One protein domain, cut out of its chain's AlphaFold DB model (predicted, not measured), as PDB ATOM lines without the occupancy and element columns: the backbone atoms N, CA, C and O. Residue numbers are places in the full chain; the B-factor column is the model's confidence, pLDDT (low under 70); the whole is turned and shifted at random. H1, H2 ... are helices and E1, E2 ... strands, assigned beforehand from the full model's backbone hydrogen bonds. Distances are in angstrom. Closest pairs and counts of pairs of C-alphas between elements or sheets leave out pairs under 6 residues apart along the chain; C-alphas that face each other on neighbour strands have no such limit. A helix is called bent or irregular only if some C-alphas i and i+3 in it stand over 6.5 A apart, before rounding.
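AT A GLANCE: This is residues 3 to 137 and 180 to 210 of the 229 residues of an uncharacterized protein of Phaeobacter gallaeciensis (UniProt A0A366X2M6). Picture one strongly twisted, curled sheet of six strands, with H1 packed over E3 and the helical hairpin of H3 and H4 at one end of the longest axis. Toward the other end, past the short edge strand E7, the printed part finishes in a long stretch with no named element, residues 188 to 210; the small helix H2 only grazes the sheet. The sheet runs E2, E3, E4, E6, E5, E7 and is mixed, with E5 and E7 parallel and the other neighbours antiparallel. Of the 166 residues printed, under half, 73, are in named elements, four helices and seven strands in the order E1 E2 E3 E4 H1 H2 E5 E6 H3 H4 E7; the class is mixed, helices and strands. The whole is compact, with a radius of gyration of the C-alphas of 15.8 A and spans of 46 by 38 by 32 A.

IN THESE COORDINATES: Start at C-alpha 16, at (-4.431, 42.520, 33.954), where the edge strand E2 begins; it runs to residue 22 over 18.8 A. E3, residues 25 to 32, is the longest strand at 22.4 A, and E4 takes residues 35 to 39. Across the sheet look for E6 at residues 87 to 90, E5 at residues 69 to 74, 15.6 A long, and E7 at residues 185 to 187, ending at C-alpha 187, (-19.384, 45.726, 30.803). E1, residues 9 to 11, pairs with no named strand. H1 is residues 40 to 46, H2 residues 58 to 62, and H3 residues 92 to 100, 13.6 A long. Find C-alpha 108 at (-9.371, 12.751, 35.566); from there H4 runs 20.4 A to residue 123. H4 is neither bent nor irregular, but only just: C-alphas 120 and 123 are 6.3 A apart.

HOW THE PARTS SIT: Begin with E2, E3 and E4, a meander, each strand the antiparallel neighbour of the one before. Look for N 18 and O 29 at 2.8 A between E2 and E3, and N 30 and O 37 at 2.8 A between E3 and E4. The pairing of E4 is staggered: residues 35 to 38 pair with E3, residues 38 to 39 with E6, where N 38 and O 90 are 2.8 A apart. In the hairpin of E5 and E6, N 72 and O 87 are 2.8 A apart; between E5 and E7, N 73 and O 186 are 2.9 A apart. E4, H1 with H2, and E5 form a split strand-helix-strand unit, two strands running the same way with E6 between them, and its crossover is right-handed. H1, H3 and H4 make two layers with the sheet, helices on one face. H1 lies over E3 at a height over the sheet of 6.2 A, slantwise at 47 degrees on the local plane; the C-alphas of Ile 27 and Thr 42 are closest, 6.0 A. H3, on the same face, stands up from the sheet at 56 degrees. H3 and H4 touch at a shallow tilt of 27 degrees, opposite ways, closest at the C-alphas of Leu 99 and Thr 111, 6.7 A. H4 lies over none of the strands. With residues 110 to 114 alone it only just touches H1, with 3 pairs of C-alphas within 8 A, the closest those of Ala 46 and Phe 114, 6.3 A. H1 and H2 are close but not clearly touching, the C-alphas of Gly 40 and Leu 61 being 7.1 A apart. Every O i to N i+4 pair is within hydrogen-bond range in H1 and H2; H3 has 3 of 5 and H4 11 of 12.

THE WHOLE: The C-alphas farthest apart are those of Arg 104 and Gly 195, 49.6 A. Residues 138 to 179 are not printed, and C-alphas 137 and 180 are 24.3 A apart across the cut, in the link from H4 to E7. Of the links printed whole, H1 to H2 and E5 to E6 are long. The mean pLDDT of the printed part is 71.9; look for values under 70 at residues 3 to 7, 9 to 14, 73 to 86, 99 to 105, 135 to 137 and 180 to 210.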
ATOM      1  N   MET A   3     -19.591  44.002  43.503       66.62
ATOM      2  CA  MET A   3     -19.114  43.710  44.848       66.62
ATOM      3  C   MET A   3     -19.436  42.275  45.264       66.62
ATOM      4  O   MET A   3     -20.370  41.664  44.744       66.62
ATOM      5  N   ASP A   4     -18.658  41.750  46.203       67.06
ATOM      6  CA  ASP A   4     -18.974  40.536  46.944       67.06
ATOM      7  C   ASP A   4     -19.938  40.829  48.110       67.06
ATOM      8  O   ASP A   4     -20.377  41.962  48.326       67.06
ATOM      9  N   ALA A   5     -20.263  39.794  48.887       66.12
ATOM     10  CA  ALA A   5     -21.138  39.907  50.055       66.12
ATOM     11  C   ALA A   5     -20.601  40.849  51.155       66.12
ATOM     12  O   ALA A   5     -21.370  41.275  52.008       66.12
ATOM     13  N   LEU A   6     -19.305  41.185  51.130       64.69
ATOM     14  CA  LEU A   6     -18.635  42.074  52.082       64.69
ATOM     15  C   LEU A   6     -18.359  43.461  51.483       64.69
ATOM     16  O   LEU A   6     -17.492  44.187  51.967       64.69
ATOM     17  N   SER A   7     -19.072  43.832  50.415       66.38
ATOM     18  CA  SER A   7     -18.904  45.109  49.710       66.38
ATOM     19  C   SER A   7     -17.497  45.339  49.135       66.38
ATOM     20  O   SER A   7     -17.108  46.482  48.894       66.38
ATOM     21  N   LYS A   8     -16.717  44.277  48.893       71.56
ATOM     22  CA  LYS A   8     -15.404  44.379  48.243       71.56
ATOM     23  C   LYS A   8     -15.519  44.110  46.745       71.56
ATOM     24  O   LYS A   8     -16.281  43.227  46.351       71.56
ATOM     25  N   PRO A   9     -14.745  44.808  45.899       65.69
ATOM     26  CA  PRO A   9     -14.823  44.617  44.461       65.69
ATOM     27  C   PRO A   9     -14.437  43.192  44.057       65.69
ATOM     28  O   PRO A   9     -13.420  42.645  44.488       65.69
ATOM     29  N   LEU A  10     -15.268  42.597  43.203       69.12
ATOM     30  CA  LEU A  10     -14.992  41.337  42.512       69.12
ATOM     31  C   LEU A  10     -14.180  41.563  41.241       69.12
ATOM     32  O   LEU A  10     -13.369  40.719  40.853       69.12
ATOM     33  N   PHE A  11     -14.417  42.707  40.609       69.31
ATOM     34  CA  PHE A  11     -13.766  43.127  39.385       69.31
ATOM     35  C   PHE A  11     -13.700  44.658  39.359       69.31
ATOM     36  O   PHE A  11     -14.693  45.336  39.648       69.31
ATOM     37  N   ASP A  12     -12.533  45.189  39.025       68.12
ATOM     38  CA  ASP A  12     -12.214  46.609  38.917       68.12
ATOM     39  C   ASP A  12     -11.763  46.978  37.495       68.12
ATOM     40  O   ASP A  12     -11.640  46.132  36.607       68.12
ATOM     41  N   ASN A  13     -11.580  48.276  37.251       64.25
ATOM     42  CA  ASN A  13     -11.130  48.760  35.946       64.25
ATOM     43  C   ASN A  13      -9.641  48.447  35.710       64.25
ATOM     44  O   ASN A  13      -9.254  48.205  34.566       64.25
ATOM     45  N   ASP A  14      -8.844  48.365  36.780       66.50
ATOM     46  CA  ASP A  14      -7.412  48.051  36.759       66.50
ATOM     47  C   ASP A  14      -7.177  46.532  36.728       66.50
ATOM     48  O   ASP A  14      -6.678  45.914  37.669       66.50
ATOM     49  N   HIS A  15      -7.546  45.915  35.607       74.81
ATOM     50  CA  HIS A  15      -7.386  44.483  35.382       74.81
ATOM     51  C   HIS A  15      -6.168  44.183  34.501       74.81
ATOM     52  O   HIS A  15      -5.859  44.900  33.550       74.81
ATOM     53  N   GLN A  16      -5.495  43.070  34.788       79.31
ATOM     54  CA  GLN A  16      -4.431  42.520  33.954       79.31
ATOM     55  C   GLN A  16      -4.932  41.260  33.268       79.31
ATOM     56  O   GLN A  16      -5.383  40.330  33.936       79.31
ATOM     57  N   HIS A  17      -4.832  41.216  31.942       83.88
ATOM     58  CA  HIS A  17      -5.156  40.040  31.141       83.88
ATOM     59  C   HIS A  17      -3.867  39.413  30.615       83.88
ATOM     60  O   HIS A  17      -3.133  40.038  29.856       83.88
ATOM     61  N   ASN A  18      -3.616  38.172  31.021       85.81
ATOM     62  CA  ASN A  18      -2.494  37.366  30.568       85.81
ATOM     63  C   ASN A  18      -3.020  36.127  29.847       85.81
ATOM     64  O   ASN A  18      -3.942  35.463  30.320       85.81
ATOM     65  N   VAL A  19      -2.402  35.791  28.721       87.62
ATOM     66  CA  VAL A  19      -2.661  34.539  28.012       87.62
ATOM     67  C   VAL A  19      -1.526  33.579  28.332       87.62
ATOM     68  O   VAL A  19      -0.365  33.883  28.068       87.62
ATOM     69  N   MET A  20      -1.858  32.439  28.930       90.56
ATOM     70  CA  MET A  20      -0.883  31.433  29.350       90.56
ATOM     71  C   MET A  20      -1.116  30.125  28.606       90.56
ATOM     72  O   MET A  20      -2.260  29.724  28.404       90.56
ATOM     73  N   ASN A  21      -0.044  29.443  28.211       91.94
ATOM     74  CA  ASN A  21      -0.155  28.191  27.474       91.94
ATOM     75  C   ASN A  21      -0.183  26.981  28.421       91.94
ATOM     76  O   ASN A  21       0.663  26.857  29.307       91.94
ATOM     77  N   PHE A  22      -1.132  26.076  28.194       90.94
ATOM     78  CA  PHE A  22      -1.227  24.766  28.830       90.94
ATOM     79  C   PHE A  22      -1.417  23.699  27.749       90.94
ATOM     80  O   PHE A  22      -2.437  23.694  27.060       90.94
ATOM     81  N   GLU A  23      -0.439  22.805  27.581       88.12
ATOM     82  CA  GLU A  23      -0.491  21.695  26.612       88.12
ATOM     83  C   GLU A  23      -0.901  22.139  25.185       88.12
ATOM     84  O   GLU A  23      -1.708  21.494  24.512       88.12
ATOM     85  N   GLY A  24      -0.376  23.279  24.716       85.00
ATOM     86  CA  GLY A  24      -0.697  23.823  23.391       85.00
ATOM     87  C   GLY A  24      -2.048  24.543  23.308       85.00
ATOM     88  O   GLY A  24      -2.494  24.872  22.209       85.00
ATOM     89  N   ARG A  25      -2.703  24.802  24.444       86.19
ATOM     90  CA  ARG A  25      -3.946  25.574  24.540       86.19
ATOM     91  C   ARG A  25      -3.710  26.880  25.274       86.19
ATOM     92  O   ARG A  25      -3.111  26.896  26.345       86.19
ATOM     93  N   ASP A  26      -4.264  27.952  24.733       88.75
ATOM     94  CA  ASP A  26      -4.157  29.275  25.331       88.75
ATOM     95  C   ASP A  26      -5.293  29.519  26.331       88.75
ATOM     96  O   ASP A  26      -6.482  29.494  25.991       88.75
ATOM     97  N   ILE A  27      -4.912  29.766  27.580       89.25
ATOM     98  CA  ILE A  27      -5.794  30.014  28.716       89.25
ATOM     99  C   ILE A  27      -5.733  31.496  29.073       89.25
ATOM    100  O   ILE A  27      -4.687  32.013  29.465       89.25
ATOM    101  N   ASP A  28      -6.871  32.178  28.962       88.44
ATOM    102  CA  ASP A  28      -7.019  33.554  29.428       88.44
ATOM    103  C   ASP A  28      -7.119  33.588  30.961       88.44
ATOM    104  O   ASP A  28      -8.059  33.039  31.552       88.44
ATOM    105  N   VAL A  29      -6.167  34.276  31.586       89.94
ATOM    106  CA  VAL A  29      -6.098  34.537  33.024       89.94
ATOM    107  C   VAL A  29      -6.222  36.037  33.251       89.94
ATOM    108  O   VAL A  29      -5.456  36.827  32.703       89.94
ATOM    109  N   ILE A  30      -7.186  36.442  34.070       86.31
ATOM    110  CA  ILE A  30      -7.442  37.843  34.388       86.31
ATOM    111  C   ILE A  30      -7.247  38.055  35.887       86.31
ATOM    112  O   ILE A  30      -7.911  37.415  36.701       86.31
ATOM    113  N   LYS A  31      -6.344  38.961  36.255       87.06
ATOM    114  CA  LYS A  31      -6.119  39.394  37.640       87.06
ATOM    115  C   LYS A  31      -6.792  40.757  37.827       87.06
ATOM    116  O   LYS A  31      -6.508  41.676  37.067       87.06
ATOM    117  N   SER A  32      -7.709  40.879  38.786       80.00
ATOM    118  CA  SER A  32      -8.495  42.105  39.016       80.00
ATOM    119  C   SER A  32      -9.019  42.153  40.449       80.00
ATOM    120  O   SER A  32      -9.461  41.127  40.967       80.00
ATOM    121  N   ALA A  33      -8.966  43.316  41.106       76.00
ATOM    122  CA  ALA A  33      -9.425  43.519  42.486       76.00
ATOM    123  C   ALA A  33      -8.851  42.518  43.518       76.00
ATOM    124  O   ALA A  33      -9.500  42.165  44.508       76.00
ATOM    125  N   GLY A  34      -7.629  42.023  43.278       80.50
ATOM    126  CA  GLY A  34      -6.989  40.975  44.085       80.50
ATOM    127  C   GLY A  34      -7.553  39.563  43.871       80.50
ATOM    128  O   GLY A  34      -7.160  38.643  44.582       80.50
ATOM    129  N   ASN A  35      -8.446  39.381  42.898       87.06
ATOM    130  CA  ASN A  35      -9.019  38.100  42.505       87.06
ATOM    131  C   ASN A  35      -8.370  37.595  41.211       87.06
ATOM    132  O   ASN A  35      -7.928  38.374  40.361       87.06
ATOM    133  N   ILE A  36      -8.362  36.274  41.051       91.69
ATOM    134  CA  ILE A  36      -7.944  35.602  39.822       91.69
ATOM    135  C   ILE A  36      -9.187  35.045  39.146       91.69
ATOM    136  O   ILE A  36     -10.013  34.379  39.773       91.69
ATOM    137  N   TRP A  37      -9.289  35.292  37.851       91.31
ATOM    138  CA  TRP A  37     -10.377  34.850  37.007       91.31
ATOM    139  C   TRP A  37      -9.828  34.079  35.817       91.31
ATOM    140  O   TRP A  37      -8.890  34.514  35.154       91.31
ATOM    141  N   LEU A  38     -10.442  32.943  35.521       92.56
ATOM    142  CA  LEU A  38     -10.142  32.137  34.348       92.56
ATOM    143  C   LEU A  38     -11.282  32.268  33.354       92.56
ATOM    144  O   LEU A  38     -12.456  32.291  33.747       92.56
ATOM    145  N   TYR A  39     -10.963  32.284  32.063       89.44
ATOM    146  CA  TYR A  39     -12.012  32.131  31.068       89.44
ATOM    147  C   TYR A  39     -12.646  30.741  31.177       89.44
ATOM    148  O   TYR A  39     -12.006  29.712  30.968       89.44
ATOM    149  N   GLY A  40     -13.937  30.713  31.516       87.88
ATOM    150  CA  GLY A  40     -14.641  29.498  31.895       87.88
ATOM    151  C   GLY A  40     -14.583  28.420  30.824       87.88
ATOM    152  O   GLY A  40     -14.274  27.282  31.142       87.88
ATOM    153  N   ALA A  41     -14.831  28.744  29.554       85.69
ATOM    154  CA  ALA A  41     -14.874  27.723  28.506       85.69
ATOM    155  C   ALA A  41     -13.512  27.041  28.280       85.69
ATOM    156  O   ALA A  41     -13.457  25.812  28.237       85.69
ATOM    157  N   THR A  42     -12.422  27.809  28.186       88.75
ATOM    158  CA  THR A  42     -11.075  27.244  27.987       88.75
ATOM    159  C   THR A  42     -10.587  26.516  29.233       88.75
ATOM    160  O   THR A  42     -10.040  25.424  29.105       88.75
ATOM    161  N   ALA A  43     -10.875  27.034  30.432       90.38
ATOM    162  CA  ALA A  43     -10.572  26.348  31.686       90.38
ATOM    163  C   ALA A  43     -11.326  25.011  31.813       90.38
ATOM    164  O   ALA A  43     -10.726  24.002  32.172       90.38
ATOM    165  N   MET A  44     -12.617  24.962  31.456       88.06
ATOM    166  CA  MET A  44     -13.394  23.712  31.439       88.06
ATOM    167  C   MET A  44     -12.814  22.697  30.450       88.06
ATOM    168  O   MET A  44     -12.680  21.513  30.763       88.06
ATOM    169  N   GLN A  45     -12.466  23.158  29.249       88.12
ATOM    170  CA  GLN A  45     -11.900  22.310  28.210       88.12
ATOM    171  C   GLN A  45     -10.526  21.755  28.613       88.12
ATOM    172  O   GLN A  45     -10.249  20.574  28.384       88.12
ATOM    173  N   ALA A  46      -9.669  22.590  29.209       89.62
ATOM    174  CA  ALA A  46      -8.357  22.206  29.723       89.62
ATOM    175  C   ALA A  46      -8.468  21.216  30.889       89.62
ATOM    176  O   ALA A  46      -7.784  20.199  30.890       89.62
ATOM    177  N   ALA A  47      -9.432  21.421  31.790       88.06
ATOM    178  CA  ALA A  47      -9.725  20.514  32.898       88.06
ATOM    179  C   ALA A  47     -10.324  19.154  32.470       88.06
ATOM    180  O   ALA A  47     -10.625  18.314  33.323       88.06
ATOM    181  N   GLY A  48     -10.539  18.918  31.170       86.19
ATOM    182  CA  GLY A  48     -11.096  17.664  30.659       86.19
ATOM    183  C   GLY A  48     -12.593  17.499  30.935       86.19
ATOM    184  O   GLY A  48     -13.084  16.370  31.034       86.19
ATOM    185  N   VAL A  49     -13.324  18.609  31.087       85.19
ATOM    186  CA  VAL A  49     -14.787  18.598  31.185       85.19
ATOM    187  C   VAL A  49     -15.365  18.393  29.781       85.19
ATOM    188  O   VAL A  49     -14.972  19.102  28.846       85.19
ATOM    189  N   PRO A  50     -16.297  17.444  29.590       81.94
ATOM    190  CA  PRO A  50     -16.909  17.228  28.287       81.94
ATOM    191  C   PRO A  50     -17.798  18.418  27.911       81.94
ATOM    192  O   PRO A  50     -18.629  18.867  28.700       81.94
ATOM    193  N   SER A  51     -17.649  18.920  26.686       82.94
ATOM    194  CA  SER A  51     -18.588  19.888  26.120       82.94
ATOM    195  C   SER A  51     -19.883  19.192  25.704       82.94
ATOM    196  O   SER A  51     -19.856  18.094  25.142       82.94
ATOM    197  N   HIS A  52     -21.019  19.851  25.884       79.06
ATOM    198  CA  HIS A  52     -22.276  19.424  25.282       79.06
ATOM    199  C   HIS A  52     -22.407  19.924  23.835       79.06
ATOM    200  O   HIS A  52     -21.964  21.021  23.505       79.06
ATOM    201  N   ALA A  53     -23.058  19.130  22.979       74.25
ATOM    202  CA  ALA A  53     -23.142  19.385  21.537       74.25
ATOM    203  C   ALA A  53     -23.859  20.696  21.159       74.25
ATOM    204  O   ALA A  53     -23.523  21.299  20.146       74.25
ATOM    205  N   HIS A  54     -24.843  21.133  21.953       70.00
ATOM    206  CA  HIS A  54     -25.686  22.290  21.616       70.00
ATOM    207  C   HIS A  54     -25.385  23.544  22.440       70.00
ATOM    208  O   HIS A  54     -25.602  24.652  21.960       70.00
ATOM    209  N   ASP A  55     -24.903  23.392  23.672       73.31
ATOM    210  CA  ASP A  55     -24.697  24.496  24.612       73.31
ATOM    211  C   ASP A  55     -23.258  24.588  25.147       73.31
ATOM    212  O   ASP A  55     -22.963  25.435  25.997       73.31
ATOM    213  N   GLY A  56     -22.345  23.749  24.642       81.50
ATOM    214  CA  GLY A  56     -20.934  23.745  25.013       81.50
ATOM    215  C   GLY A  56     -20.751  23.524  26.513       81.50
ATOM    216  O   GLY A  56     -21.096  22.473  27.049       81.50
ATOM    217  N   TYR A  57     -20.224  24.537  27.199       82.19
ATOM    218  CA  TYR A  57     -19.992  24.515  28.648       82.19
ATOM    219  C   TYR A  57     -21.077  25.227  29.461       82.19
ATOM    220  O   TYR A  57     -20.989  25.279  30.690       82.19
ATOM    221  N   SER A  58     -22.119  25.756  28.813       77.25
ATOM    222  CA  SER A  58     -23.135  26.594  29.463       77.25
ATOM    223  C   SER A  58     -23.834  25.880  30.616       77.25
ATOM    224  O   SER A  58     -24.042  26.483  31.667       77.25
ATOM    225  N   ARG A  59     -24.145  24.584  30.484       77.75
ATOM    226  CA  ARG A  59     -24.727  23.791  31.578       77.75
ATOM    227  C   ARG A  59     -23.797  23.625  32.775       77.75
ATOM    228  O   ARG A  59     -24.260  23.704  33.912       77.75
ATOM    229  N   HIS A  60     -22.511  23.374  32.529       79.00
ATOM    230  CA  HIS A  60     -21.512  23.212  33.587       79.00
ATOM    231  C   HIS A  60     -21.310  24.535  34.331       79.00
ATOM    232  O   HIS A  60     -21.459  24.590  35.551       79.00
ATOM    233  N   LEU A  61     -21.108  25.619  33.583       80.94
ATOM    234  CA  LEU A  61     -20.937  26.971  34.114       80.94
ATOM    235  C   LEU A  61     -22.230  27.525  34.739       80.94
ATOM    236  O   LEU A  61     -22.199  28.299  35.691       80.94
ATOM    237  N   GLY A  62     -23.399  27.093  34.271       78.38
ATOM    238  CA  GLY A  62     -24.700  27.472  34.824       78.38
ATOM    239  C   GLY A  62     -24.927  26.994  36.261       78.38
ATOM    240  O   GLY A  62     -25.731  27.591  36.969       78.38
ATOM    241  N   ARG A  63     -24.210  25.952  36.705       80.06
ATOM    242  CA  ARG A  63     -24.291  25.405  38.075       80.06
ATOM    243  C   ARG A  63     -23.364  26.099  39.066       80.06
ATOM    244  O   ARG A  63     -23.537  25.929  40.270       80.06
ATOM    245  N   VAL A  64     -22.374  26.833  38.569       82.62
ATOM    246  CA  VAL A  64     -21.459  27.603  39.409       82.62
ATOM    247  C   VAL A  64     -22.213  28.822  39.923       82.62
ATOM    248  O   VAL A  64     -22.855  29.528  39.140       82.62
ATOM    249  N   LYS A  65     -22.172  29.036  41.234       81.06
ATOM    250  CA  LYS A  65     -22.851  30.154  41.886       81.06
ATOM    251  C   LYS A  65     -21.932  31.370  41.948       81.06
ATOM    252  O   LYS A  65     -20.712  31.232  41.956       81.06
ATOM    253  N   HIS A  66     -22.528  32.552  42.012       76.00
ATOM    254  CA  HIS A  66     -21.832  33.743  42.480       76.00
ATOM    255  C   HIS A  66     -21.296  33.519  43.916       76.00
ATOM    256  O   HIS A  66     -21.957  32.815  44.685       76.00
ATOM    257  N   PRO A  67     -20.134  34.079  44.302       81.88
ATOM    258  CA  PRO A  67     -19.257  34.969  43.534       81.88
ATOM    259  C   PRO A  67     -18.197  34.259  42.690       81.88
ATOM    260  O   PRO A  67     -17.441  34.918  41.997       81.88
ATOM    261  N   ASP A  68     -18.163  32.928  42.668       87.19
ATOM    262  CA  ASP A  68     -17.184  32.148  41.894       87.19
ATOM    263  C   ASP A  68     -17.413  32.172  40.371       87.19
ATOM    264  O   ASP A  68     -16.644  31.588  39.604       87.19
ATOM    265  N   LYS A  69     -18.474  32.845  39.922       87.50
ATOM    266  CA  LYS A  69     -18.797  33.070  38.517       87.50
ATOM    267  C   LYS A  69     -19.279  34.493  38.300       87.50
ATOM    268  O   LYS A  69     -20.197  34.952  38.983       87.50
ATOM    269  N   ILE A  70     -18.758  35.119  37.253       82.38
ATOM    270  CA  ILE A  70     -19.265  36.383  36.719       82.38
ATOM    271  C   ILE A  70     -19.424  36.280  35.201       82.38
ATOM    272  O   ILE A  70     -18.666  35.579  34.526       82.38
ATOM    273  N   LYS A  71     -20.443  36.943  34.654       82.62
ATOM    274  CA  LYS A  71     -20.637  37.048  33.206       82.62
ATOM    275  C   LYS A  71     -20.177  38.424  32.755       82.62
ATOM    276  O   LYS A  71     -20.641  39.430  33.282       82.62
ATOM    277  N   ILE A  72     -19.300  38.459  31.765       71.31
ATOM    278  CA  ILE A  72     -18.894  39.698  31.116       71.31
ATOM    279  C   ILE A  72     -19.617  39.795  29.782       71.31
ATOM    280  O   ILE A  72     -19.599  38.848  28.997       71.31
ATOM    281  N   THR A  73     -20.265  40.927  29.534       64.12
ATOM    282  CA  THR A  73     -20.958  41.204  28.270       64.12
ATOM    283  C   THR A  73     -20.145  41.985  27.267       64.12
ATOM    284  O   THR A  73     -20.477  41.941  26.078       64.12
ATOM    285  N   ASP A  74     -19.152  42.728  27.751       60.03
ATOM    286  CA  ASP A  74     -18.257  43.491  26.900       60.03
ATOM    287  C   ASP A  74     -16.856  43.601  27.511       60.03
ATOM    288  O   ASP A  74     -16.727  43.894  28.703       60.03
ATOM    289  N   THR A  75     -15.823  43.381  26.698       61.12
ATOM    290  CA  THR A  75     -14.404  43.496  27.068       61.12
ATOM    291  C   THR A  75     -13.649  44.283  25.997       61.12
ATOM    292  O   THR A  75     -13.933  44.108  24.809       61.12
ATOM    293  N   PRO A  76     -12.647  45.106  26.367       56.16
ATOM    294  CA  PRO A  76     -11.805  45.801  25.388       56.16
ATOM    295  C   PRO A  76     -10.833  44.859  24.658       56.16
ATOM    296  O   PRO A  76     -10.283  45.210  23.617       56.16
ATOM    297  N   PHE A  77     -10.635  43.652  25.189       60.66
ATOM    298  CA  PHE A  77      -9.813  42.589  24.617       60.66
ATOM    299  C   PHE A  77     -10.679  41.422  24.122       60.66
ATOM    300  O   PHE A  77     -11.845  41.285  24.496       60.66
ATOM    301  N   ARG A  78     -10.107  40.556  23.278       63.47
ATOM    302  CA  ARG A  78     -10.758  39.319  22.818       63.47
ATOM    303  C   ARG A  78     -10.230  38.121  23.597       63.47
ATOM    304  O   ARG A  78      -9.029  38.019  23.808       63.47
ATOM    305  N   PHE A  79     -11.127  37.202  23.944       69.12
ATOM    306  CA  PHE A  79     -10.758  35.896  24.493       69.12
ATOM    307  C   PHE A  79     -10.179  34.992  23.399       69.12
ATOM    308  O   PHE A  79     -10.592  35.080  22.236       69.12
ATOM    309  N   THR A  80      -9.283  34.076  23.774       67.12
ATOM    310  CA  THR A  80      -8.573  33.178  22.838       67.12
ATOM    311  C   THR A  80      -9.516  32.263  22.055       67.12
ATOM    312  O   THR A  80      -9.230  31.888  20.922       67.12
ATOM    313  N   SER A  81     -10.707  31.981  22.592       64.62
ATOM    314  CA  SER A  81     -11.767  31.233  21.891       64.62
ATOM    315  C   SER A  81     -12.383  31.938  20.676       64.62
ATOM    316  O   SER A  81     -13.216  31.348  19.991       64.62
ATOM    317  N   GLY A  82     -12.049  33.207  20.425       58.00
ATOM    318  CA  GLY A  82     -12.615  33.989  19.324       58.00
ATOM    319  C   GLY A  82     -14.015  34.554  19.593       58.00
ATOM    320  O   GLY A  82     -14.548  35.282  18.751       58.00
ATOM    321  N   ASN A  83     -14.608  34.284  20.764       59.16
ATOM    322  CA  ASN A  83     -15.866  34.906  21.174       59.16
ATOM    323  C   ASN A  83     -15.685  36.420  21.344       59.16
ATOM    324  O   ASN A  83     -14.845  36.886  22.115       59.16
ATOM    325  N   ARG A  84     -16.496  37.200  20.615       53.03
ATOM    326  CA  ARG A  84     -16.502  38.662  20.727       53.03
ATOM    327  C   ARG A  84     -17.154  39.064  22.042       53.03
ATOM    328  O   ARG A  84     -18.368  38.933  22.188       53.03
ATOM    329  N   ASN A  85     -16.328  39.569  22.952       52.84
ATOM    330  CA  ASN A  85     -16.675  40.459  24.054       52.84
ATOM    331  C   ASN A  85     -17.634  39.897  25.125       52.84
ATOM    332  O   ASN A  85     -17.836  40.527  26.152       52.84
ATOM    333  N   ARG A  86     -18.188  38.693  24.936       64.19
ATOM    334  CA  ARG A  86     -19.077  38.014  25.883       64.19
ATOM    335  C   ARG A  86     -18.449  36.745  26.400       64.19
ATOM    336  O   ARG A  86     -18.021  35.892  25.622       64.19
ATOM    337  N   SER A  87     -18.430  36.604  27.713       73.88
ATOM    338  CA  SER A  87     -17.675  35.552  28.360       73.88
ATOM    339  C   SER A  87     -18.204  35.237  29.750       73.88
ATOM    340  O   SER A  87     -18.896  36.034  30.380       73.88
ATOM    341  N   VAL A  88     -17.883  34.040  30.222       85.69
ATOM    342  CA  VAL A  88     -18.102  33.637  31.607       85.69
ATOM    343  C   VAL A  88     -16.730  33.477  32.224       85.69
ATOM    344  O   VAL A  88     -15.941  32.664  31.743       85.69
ATOM    345  N   LEU A  89     -16.462  34.237  33.278       88.19
ATOM    346  CA  LEU A  89     -15.277  34.048  34.092       88.19
ATOM    347  C   LEU A  89     -15.620  33.207  35.313       88.19
ATOM    348  O   LEU A  89     -16.709  33.328  35.883       88.19
ATOM    349  N   VAL A  90     -14.681  32.354  35.696       92.25
ATOM    350  CA  VAL A  90     -14.783  31.500  36.878       92.25
ATOM    351  C   VAL A  90     -13.547  31.657  37.747       92.25
ATOM    352  O   VAL A  90     -12.456  31.902  37.233       92.25
ATOM    353  N   SER A  91     -13.710  31.517  39.056       93.44
ATOM    354  CA  SER A  91     -12.576  31.499  39.976       93.44
ATOM    355  C   SER A  91     -11.783  30.183  39.853       93.44
ATOM    356  O   SER A  91     -12.349  29.156  39.454       93.44
ATOM    357  N   PRO A  92     -10.490  30.160  40.225       93.31
ATOM    358  CA  PRO A  92      -9.705  28.931  40.325       93.31
ATOM    359  C   PRO A  92     -10.395  27.845  41.157       93.31
ATOM    360  O   PRO A  92     -10.392  26.681  40.757       93.31
ATOM    361  N   LYS A  93     -11.071  28.217  42.257       91.50
ATOM    362  CA  LYS A  93     -11.828  27.278  43.101       91.50
ATOM    363  C   LYS A  93     -12.810  26.429  42.295       91.50
ATOM    364  O   LYS A  93     -12.943  25.245  42.573       91.50
ATOM    365  N   VAL A  94     -13.465  26.991  41.282       88.75
ATOM    366  CA  VAL A  94     -14.417  26.252  40.437       88.75
ATOM    367  C   VAL A  94     -13.755  25.079  39.726       88.75
ATOM    368  O   VAL A  94     -14.375  24.027  39.596       88.75
ATOM    369  N   VAL A  95     -12.513  25.252  39.273       88.56
ATOM    370  CA  VAL A  95     -11.740  24.200  38.601       88.56
ATOM    371  C   VAL A  95     -11.376  23.097  39.597       88.56
ATOM    372  O   VAL A  95     -11.556  21.919  39.292       88.56
ATOM    373  N   PHE A  96     -10.957  23.457  40.814       87.69
ATOM    374  CA  PHE A  96     -10.664  22.482  41.872       87.69
ATOM    375  C   PHE A  96     -11.915  21.754  42.372       87.69
ATOM    376  O   PHE A  96     -11.904  20.535  42.487       87.69
ATOM    377  N   ASP A  97     -13.035  22.449  42.568       84.25
ATOM    378  CA  ASP A  97     -14.314  21.838  42.958       84.25
ATOM    379  C   ASP A  97     -14.804  20.800  41.920       84.25
ATOM    380  O   ASP A  97     -15.658  19.955  42.216       84.25
ATOM    381  N   MET A  98     -14.301  20.857  40.683       73.44
ATOM    382  CA  MET A  98     -14.573  19.853  39.654       73.44
ATOM    383  C   MET A  98     -13.729  18.589  39.787       73.44
ATOM    384  O   MET A  98     -14.157  17.564  39.254       73.44
ATOM    385  N   LEU A  99     -12.598  18.614  40.504       68.50
ATOM    386  CA  LEU A  99     -11.885  17.400  40.919       68.50
ATOM    387  C   LEU A  99     -12.737  16.567  41.883       68.50
ATOM    388  O   LEU A  99     -12.809  15.346  41.729       68.50
ATOM    389  N   ASP A 100     -13.434  17.231  42.801       66.38
ATOM    390  CA  ASP A 100     -14.213  16.572  43.854       66.38
ATOM    391  C   ASP A 100     -15.563  16.048  43.350       66.38
ATOM    392  O   ASP A 100     -16.076  15.026  43.809       66.38
ATOM    393  N   LYS A 101     -16.161  16.730  42.367       66.06
ATOM    394  CA  LYS A 101     -17.444  16.323  41.785       66.06
ATOM    395  C   LYS A 101     -17.205  15.287  40.686       66.06
ATOM    396  O   LYS A 101     -16.775  15.617  39.582       66.06
ATOM    397  N   THR A 102     -17.555  14.031  40.955       55.09
ATOM    398  CA  THR A 102     -17.558  12.914  39.992       55.09
ATOM    399  C   THR A 102     -18.620  13.106  38.898       55.09
ATOM    400  O   THR A 102     -19.655  12.443  38.851       55.09
ATOM    401  N   SER A 103     -18.406  14.049  37.978       57.56
ATOM    402  CA  SER A 103     -19.270  14.204  36.805       57.56
ATOM    403  C   SER A 103     -18.977  13.114  35.769       57.56
ATOM    404  O   SER A 103     -17.828  12.947  35.354       57.56
ATOM    405  N   ARG A 104     -20.016  12.396  35.311       62.38
ATOM    406  CA  ARG A 104     -19.920  11.430  34.196       62.38
ATOM    407  C   ARG A 104     -19.219  12.068  32.988       62.38
ATOM    408  O   ARG A 104     -19.625  13.140  32.550       62.38
ATOM    409  N   GLY A 105     -18.213  11.381  32.443       67.88
ATOM    410  CA  GLY A 105     -17.489  11.796  31.234       67.88
ATOM    411  C   GLY A 105     -16.305  12.743  31.456       67.88
ATOM    412  O   GLY A 105     -15.731  13.198  30.473       67.88
ATOM    413  N   ARG A 106     -15.927  13.044  32.709       75.50
ATOM    414  CA  ARG A 106     -14.694  13.790  33.019       75.50
ATOM    415  C   ARG A 106     -13.455  12.945  32.717       75.50
ATOM    416  O   ARG A 106     -13.436  11.762  33.056       75.50
ATOM    417  N   ASN A 107     -12.409  13.564  32.169       82.94
ATOM    418  CA  ASN A 107     -11.078  12.961  32.093       82.94
ATOM    419  C   ASN A 107     -10.245  13.338  33.339       82.94
ATOM    420  O   ASN A 107      -9.769  14.470  33.413       82.94
ATOM    421  N   PRO A 108     -10.052  12.428  34.314       81.06
ATOM    422  CA  PRO A 108      -9.371  12.751  35.566       81.06
ATOM    423  C   PRO A 108      -7.890  13.097  35.387       81.06
ATOM    424  O   PRO A 108      -7.399  13.926  36.143       81.06
ATOM    425  N   ILE A 109      -7.207  12.521  34.391       85.06
ATOM    426  CA  ILE A 109      -5.788  12.797  34.108       85.06
ATOM    427  C   ILE A 109      -5.634  14.255  33.676       85.06
ATOM    428  O   ILE A 109      -4.843  14.990  34.252       85.06
ATOM    429  N   MET A 110      -6.460  14.701  32.725       88.44
ATOM    430  CA  MET A 110      -6.452  16.101  32.287       88.44
ATOM    431  C   MET A 110      -6.798  17.057  33.426       88.44
ATOM    432  O   MET A 110      -6.201  18.122  33.529       88.44
ATOM    433  N   THR A 111      -7.750  16.685  34.292       86.75
ATOM    434  CA  THR A 111      -8.092  17.530  35.439       86.75
ATOM    435  C   THR A 111      -6.902  17.681  36.386       86.75
ATOM    436  O   THR A 111      -6.615  18.806  36.773       86.75
ATOM    437  N   ILE A 112      -6.201  16.586  36.712       87.31
ATOM    438  CA  ILE A 112      -5.012  16.605  37.581       87.31
ATOM    439  C   ILE A 112      -3.918  17.478  36.959       87.31
ATOM    440  O   ILE A 112      -3.545  18.475  37.577       87.31
ATOM    441  N   ASN A 113      -3.512  17.191  35.716       90.56
ATOM    442  CA  ASN A 113      -2.477  17.956  35.009       90.56
ATOM    443  C   ASN A 113      -2.798  19.455  34.979       90.56
ATOM    444  O   ASN A 113      -1.940  20.296  35.239       90.56
ATOM    445  N   PHE A 114      -4.052  19.802  34.673       92.31
ATOM    446  CA  PHE A 114      -4.462  21.198  34.608       92.31
ATOM    447  C   PHE A 114      -4.446  21.867  35.983       92.31
ATOM    448  O   PHE A 114      -4.039  23.018  36.094       92.31
ATOM    449  N   THR A 115      -4.861  21.168  37.041       90.81
ATOM    450  CA  THR A 115      -4.851  21.723  38.404       90.81
ATOM    451  C   THR A 115      -3.447  21.856  38.987       90.81
ATOM    452  O   THR A 115      -3.189  22.824  39.701       90.81
ATOM    453  N   GLU A 116      -2.527  20.953  38.647       91.06
ATOM    454  CA  GLU A 116      -1.101  21.077  38.975       91.06
ATOM    455  C   GLU A 116      -0.509  22.299  38.272       91.06
ATOM    456  O   GLU A 116      -0.006  23.208  38.932       91.06
ATOM    457  N   TRP A 117      -0.713  22.405  36.955       94.50
ATOM    458  CA  TRP A 117      -0.286  23.569  36.183       94.50
ATOM    459  C   TRP A 117      -0.863  24.879  36.732       94.50
ATOM    460  O   TRP A 117      -0.138  25.865  36.861       94.50
ATOM    461  N   LEU A 118      -2.150  24.897  37.097       93.31
ATOM    462  CA  LEU A 118      -2.816  26.067  37.668       93.31
ATOM    463  C   LEU A 118      -2.179  26.473  39.005       93.31
ATOM    464  O   LEU A 118      -1.997  27.661  39.270       93.31
ATOM    465  N   THR A 119      -1.820  25.491  39.831       91.62
ATOM    466  CA  THR A 119      -1.175  25.716  41.129       91.62
ATOM    467  C   THR A 119       0.219  26.314  40.958       91.62
ATOM    468  O   THR A 119       0.558  27.288  41.628       91.62
ATOM    469  N   GLU A 120       1.004  25.765  40.035       91.44
ATOM    470  CA  GLU A 120       2.392  26.166  39.798       91.44
ATOM    471  C   GLU A 120       2.510  27.510  39.072       91.44
ATOM    472  O   GLU A 120       3.350  28.329  39.435       91.44
ATOM    473  N   ASN A 121       1.665  27.752  38.065       91.94
ATOM    474  CA  ASN A 121       1.864  28.849  37.114       91.94
ATOM    475  C   ASN A 121       0.909  30.028  37.322       91.94
ATOM    476  O   ASN A 121       1.249  31.152  36.972       91.94
ATOM    477  N   VAL A 122      -0.299  29.792  37.843       91.06
ATOM    478  CA  VAL A 122      -1.313  30.851  38.000       91.06
ATOM    479  C   VAL A 122      -1.443  31.287  39.452       91.06
ATOM    480  O   VAL A 122      -1.568  32.480  39.734       91.06
ATOM    481  N   LEU A 123      -1.455  30.317  40.366       90.62
ATOM    482  CA  LEU A 123      -1.650  30.561  41.788       90.62
ATOM    483  C   LEU A 123      -0.343  30.835  42.527       90.62
ATOM    484  O   LEU A 123      -0.401  31.492  43.556       90.62
ATOM    485  N   GLU A 124       0.806  30.362  42.042       87.00
ATOM    486  CA  GLU A 124       2.140  30.695  42.578       87.00
ATOM    487  C   GLU A 124       2.238  30.558  44.121       87.00
ATOM    488  O   GLU A 124       2.826  31.388  44.811       87.00
ATOM    489  N   GLY A 125       1.614  29.523  44.699       80.75
ATOM    490  CA  GLY A 125       1.619  29.284  46.152       80.75
ATOM    491  C   GLY A 125       0.573  30.067  46.964       80.75
ATOM    492  O   GLY A 125       0.585  30.014  48.197       80.75
ATOM    493  N   LEU A 126      -0.362  30.760  46.308       85.12
ATOM    494  CA  LEU A 126      -1.519  31.375  46.958       85.12
ATOM    495  C   LEU A 126      -2.337  30.347  47.754       85.12
ATOM    496  O   LEU A 126      -2.619  29.242  47.287       85.12
ATOM    497  N   SER A 127      -2.772  30.737  48.956       83.44
ATOM    498  CA  SER A 127      -3.569  29.883  49.845       83.44
ATOM    499  C   SER A 127      -4.903  29.475  49.200       83.44
ATOM    500  O   SER A 127      -5.538  30.327  48.570       83.44
ATOM    501  N   PRO A 128      -5.418  28.251  49.449       82.88
ATOM    502  CA  PRO A 128      -6.739  27.817  48.988       82.88
ATOM    503  C   PRO A 128      -7.894  28.775  49.298       82.88
ATOM    504  O   PRO A 128      -8.860  28.859  48.544       82.88
ATOM    505  N   LEU A 129      -7.780  29.547  50.382       78.62
ATOM    506  CA  LEU A 129      -8.773  30.551  50.775       78.62
ATOM    507  C   LEU A 129      -8.849  31.753  49.820       78.62
ATOM    508  O   LEU A 129      -9.838  32.473  49.837       78.62
ATOM    509  N   SER A 130      -7.819  31.974  49.002       81.44
ATOM    510  CA  SER A 130      -7.743  33.066  48.019       81.44
ATOM    511  C   SER A 130      -8.128  32.642  46.601       81.44
ATOM    512  O   SER A 130      -8.242  33.474  45.708       81.44
ATOM    513  N   TRP A 131      -8.364  31.345  46.379       87.25
ATOM    514  CA  TRP A 131      -8.757  30.805  45.072       87.25
ATOM    515  C   TRP A 131     -10.210  31.111  44.715       87.25
ATOM    516  O   TRP A 131     -10.640  30.848  43.592       87.25
ATOM    517  N   SER A 132     -10.966  31.619  45.683       87.12
ATOM    518  CA  SER A 132     -12.344  32.039  45.539       87.12
ATOM    519  C   SER A 132     -12.486  33.473  46.022       87.12
ATOM    520  O   SER A 132     -11.998  33.803  47.105       87.12
ATOM    521  N   PRO A 133     -13.215  34.312  45.281       80.88
ATOM    522  CA  PRO A 133     -13.626  35.606  45.786       80.88
ATOM    523  C   PRO A 133     -14.765  35.505  46.820       80.88
ATOM    524  O   PRO A 133     -15.200  36.526  47.346       80.88
ATOM    525  N   ALA A 134     -15.281  34.307  47.121       76.19
ATOM    526  CA  ALA A 134     -16.257  34.104  48.184       76.19
ATOM    527  C   ALA A 134     -15.603  34.338  49.547       76.19
ATOM    528  O   ALA A 134     -15.001  33.446  50.146       76.19
ATOM    529  N   ARG A 135     -15.726  35.568  50.044       68.44
ATOM    530  CA  ARG A 135     -15.267  35.928  51.380       68.44
ATOM    531  C   ARG A 135     -16.346  35.559  52.390       68.44
ATOM    532  O   ARG A 135     -17.480  36.018  52.300       68.44
ATOM    533  N   PHE A 136     -15.973  34.739  53.362       56.69
ATOM    534  CA  PHE A 136     -16.772  34.533  54.560       56.69
ATOM    535  C   PHE A 136     -16.288  35.532  55.605       56.69
ATOM    536  O   PHE A 136     -15.097  35.559  55.923       56.69
ATOM    537  N   GLU A 137     -17.193  36.351  56.137       52.25
ATOM    538  CA  GLU A 137     -16.936  37.050  57.391       52.25
ATOM    539  C   GLU A 137     -16.644  35.979  58.450       52.25
ATOM    540  O   GLU A 137     -17.515  35.195  58.840       52.25
ATOM    541  N   ARG A 180     -30.604  34.904  36.516       39.06
ATOM    542  CA  ARG A 180     -30.977  34.139  37.717       39.06
ATOM    543  C   ARG A 180     -30.498  34.857  38.974       39.06
ATOM    544  O   ARG A 180     -29.595  35.680  38.894       39.06
ATOM    545  N   VAL A 181     -31.059  34.488  40.131       37.81
ATOM    546  CA  VAL A 181     -30.741  35.139  41.414       37.81
ATOM    547  C   VAL A 181     -29.231  35.169  41.719       37.81
ATOM    548  O   VAL A 181     -28.719  36.098  42.328       37.81
ATOM    549  N   ASP A 182     -28.503  34.196  41.173       38.03
ATOM    550  CA  ASP A 182     -27.077  33.981  41.410       38.03
ATOM    551  C   ASP A 182     -26.185  34.453  40.242       38.03
ATOM    552  O   ASP A 182     -25.079  33.937  40.057       38.03
ATOM    553  N   GLU A 183     -26.671  35.345  39.375       36.09
ATOM    554  CA  GLU A 183     -25.948  35.790  38.182       36.09
ATOM    555  C   GLU A 183     -25.740  37.310  38.176       36.09
ATOM    556  O   GLU A 183     -26.677  38.075  38.380       36.09
ATOM    557  N   VAL A 184     -24.498  37.733  37.912       45.41
ATOM    558  CA  VAL A 184     -24.126  39.143  37.723       45.41
ATOM    559  C   VAL A 184     -23.536  39.327  36.326       45.41
ATOM    560  O   VAL A 184     -22.675  38.547  35.905       45.41
ATOM    561  N   GLU A 185     -24.025  40.342  35.614       40.31
ATOM    562  CA  GLU A 185     -23.631  40.721  34.251       40.31
ATOM    563  C   GLU A 185     -23.093  42.164  34.241       40.31
ATOM    564  O   GLU A 185     -23.679  43.025  34.899       40.31
ATOM    565  N   PHE A 186     -21.977  42.427  33.544       46.75
ATOM    566  CA  PHE A 186     -21.365  43.763  33.457       46.75
ATOM    567  C   PHE A 186     -20.486  43.979  32.212       46.75
ATOM    568  O   PHE A 186     -20.036  43.030  31.566       46.75
ATOM    569  N   CYS A 187     -20.219  45.253  31.911       42.25
ATOM    570  CA  CYS A 187     -19.384  45.726  30.803       42.25
ATOM    571  C   CYS A 187     -18.082  46.343  31.336       42.25
ATOM    572  O   CYS A 187     -18.132  47.120  32.289       42.25
ATOM    573  N   LEU A 188     -16.945  46.052  30.699       47.38
ATOM    574  CA  LEU A 188     -15.671  46.725  30.965       47.38
ATOM    575  C   LEU A 188     -15.514  47.947  30.056       47.38
ATOM    576  O   LEU A 188     -15.665  47.843  28.838       47.38
ATOM    577  N   CYS A 189     -15.195  49.097  30.642       46.34
ATOM    578  CA  CYS A 189     -14.961  50.342  29.915       46.34
ATOM    579  C   CYS A 189     -13.467  50.661  29.873       46.34
ATOM    580  O   CYS A 189     -12.766  50.459  30.861       46.34
ATOM    581  N   THR A 190     -12.977  51.170  28.744       43.78
ATOM    582  CA  THR A 190     -11.615  51.706  28.640       43.78
ATOM    583  C   THR A 190     -11.503  53.063  29.333       43.78
ATOM    584  O   THR A 190     -12.446  53.852  29.289       43.78
ATOM    585  N   ASP A 191     -10.340  53.336  29.930       39.59
ATOM    586  CA  ASP A 191      -9.990  54.633  30.525       39.59
ATOM    587  C   ASP A 191     -10.031  55.754  29.460       39.59
ATOM    588  O   ASP A 191      -9.546  55.583  28.335       39.59
ATOM    589  N   GLU A 192     -10.598  56.913  29.811       39.72
ATOM    590  CA  GLU A 192     -10.687  58.103  28.951       39.72
ATOM    591  C   GLU A 192      -9.306  58.585  28.486       39.72
ATOM    592  O   GLU A 192      -9.172  59.134  27.389       39.72
ATOM    593  N   ARG A 193      -8.256  58.309  29.272       35.12
ATOM    594  CA  ARG A 193      -6.863  58.679  28.968       35.12
ATOM    595  C   ARG A 193      -6.302  58.046  27.693       35.12
ATOM    596  O   ARG A 193      -5.346  58.576  27.135       35.12
ATOM    597  N   LEU A 194      -6.893  56.952  27.209       41.06
ATOM    598  CA  LEU A 194      -6.494  56.296  25.957       41.06
ATOM    599  C   LEU A 194      -7.174  56.898  24.711       41.06
ATOM    600  O   LEU A 194      -6.943  56.420  23.603       41.06
ATOM    601  N   GLY A 195      -8.018  57.929  24.860       34.66
ATOM    602  CA  GLY A 195      -8.704  58.585  23.738       34.66
ATOM    603  C   GLY A 195      -9.877  57.789  23.149       34.66
ATOM    604  O   GLY A 195     -10.439  58.178  22.129       34.66
ATOM    605  N   ILE A 196     -10.280  56.692  23.800       43.44
ATOM    606  CA  ILE A 196     -11.386  55.801  23.399       43.44
ATOM    607  C   ILE A 196     -12.500  55.869  24.459       43.44
ATOM    608  O   ILE A 196     -13.057  54.853  24.860       43.44
ATOM    609  N   GLY A 197     -12.783  57.072  24.971       37.38
ATOM    610  CA  GLY A 197     -13.647  57.361  26.131       37.38
ATOM    611  C   GLY A 197     -15.140  57.057  25.961       37.38
ATOM    612  O   GLY A 197     -15.988  57.892  26.256       37.38
ATOM    613  N   LYS A 198     -15.498  55.874  25.466       42.75
ATOM    614  CA  LYS A 198     -16.858  55.344  25.497       42.75
ATOM    615  C   LYS A 198     -16.790  53.877  25.887       42.75
ATOM    616  O   LYS A 198     -16.208  53.072  25.165       42.75
ATOM    617  N   CYS A 199     -17.451  53.517  26.989       43.28
ATOM    618  CA  CYS A 199     -17.845  52.131  27.211       43.28
ATOM    619  C   CYS A 199     -18.521  51.621  25.929       43.28
ATOM    620  O   CYS A 199     -19.484  52.237  25.463       43.28
ATOM    621  N   TRP A 200     -18.045  50.515  25.353       42.78
ATOM    622  CA  TRP A 200     -18.601  49.973  24.104       42.78
ATOM    623  C   TRP A 200     -20.080  49.559  24.236       42.78
ATOM    624  O   TRP A 200     -20.814  49.536  23.248       42.78
ATOM    625  N   CYS A 201     -20.576  49.424  25.469       48.47
ATOM    626  CA  CYS A 201     -21.997  49.332  25.800       48.47
ATOM    627  C   CYS A 201     -22.798  50.648  25.662       48.47
ATOM    628  O   CYS A 201     -23.908  50.743  26.184       48.47
ATOM    629  N   CYS A 202     -22.266  51.658  24.965       41.22
ATOM    630  CA  CYS A 202     -22.918  52.950  24.715       41.22
ATOM    631  C   CYS A 202     -23.302  53.719  25.997       41.22
ATOM    632  O   CYS A 202     -24.338  54.374  26.033       41.22
ATOM    633  N   GLY A 203     -22.482  53.639  27.053       35.94
ATOM    634  CA  GLY A 203     -22.694  54.386  28.306       35.94
ATOM    635  C   GLY A 203     -23.649  53.733  29.315       35.94
ATOM    636  O   GLY A 203     -23.822  54.253  30.410       35.94
ATOM    637  N   GLY A 204     -24.229  52.571  29.006       33.91
ATOM    638  CA  GLY A 204     -25.048  51.822  29.959       33.91
ATOM    639  C   GLY A 204     -24.213  50.847  30.786       33.91
ATOM    640  O   GLY A 204     -24.072  49.684  30.402       33.91
ATOM    641  N   VAL A 205     -23.680  51.272  31.932       35.62
ATOM    642  CA  VAL A 205     -23.184  50.330  32.949       35.62
ATOM    643  C   VAL A 205     -24.404  49.647  33.571       35.62
ATOM    644  O   VAL A 205     -24.978  50.126  34.539       35.62
ATOM    645  N   ARG A 206     -24.862  48.536  32.987       37.69
ATOM    646  CA  ARG A 206     -25.961  47.744  33.557       37.69
ATOM    647  C   ARG A 206     -25.377  46.646  34.430       37.69
ATOM    648  O   ARG A 206     -25.088  45.566  33.931       37.69
ATOM    649  N   ILE A 207     -25.216  46.924  35.720       38.09
ATOM    650  CA  ILE A 207     -25.018  45.866  36.714       38.09
ATOM    651  C   ILE A 207     -26.399  45.302  37.006       38.09
ATOM    652  O   ILE A 207     -27.238  45.966  37.606       38.09
ATOM    653  N   ARG A 208     -26.657  44.084  36.543       38.72
ATOM    654  CA  ARG A 208     -27.843  43.339  36.956       38.72
ATOM    655  C   ARG A 208     -27.402  42.300  37.966       38.72
ATOM    656  O   ARG A 208     -26.853  41.272  37.586       38.72
ATOM    657  N   SER A 209     -27.607  42.600  39.237       34.12
ATOM    658  CA  SER A 209     -27.651  41.614  40.308       34.12
ATOM    659  C   SER A 209     -29.117  41.329  40.601       34.12
ATOM    660  O   SER A 209     -29.958  42.227  40.544       34.12
ATOM    661  N   ALA A 210     -29.461  40.085  40.912       32.41
ATOM    662  CA  ALA A 210     -30.704  39.892  41.628       32.41
ATOM    663  C   ALA A 210     -30.461  40.308  43.071       32.41
ATOM    664  O   ALA A 210     -29.610  39.742  43.760       32.41
TER     665      ALA A 210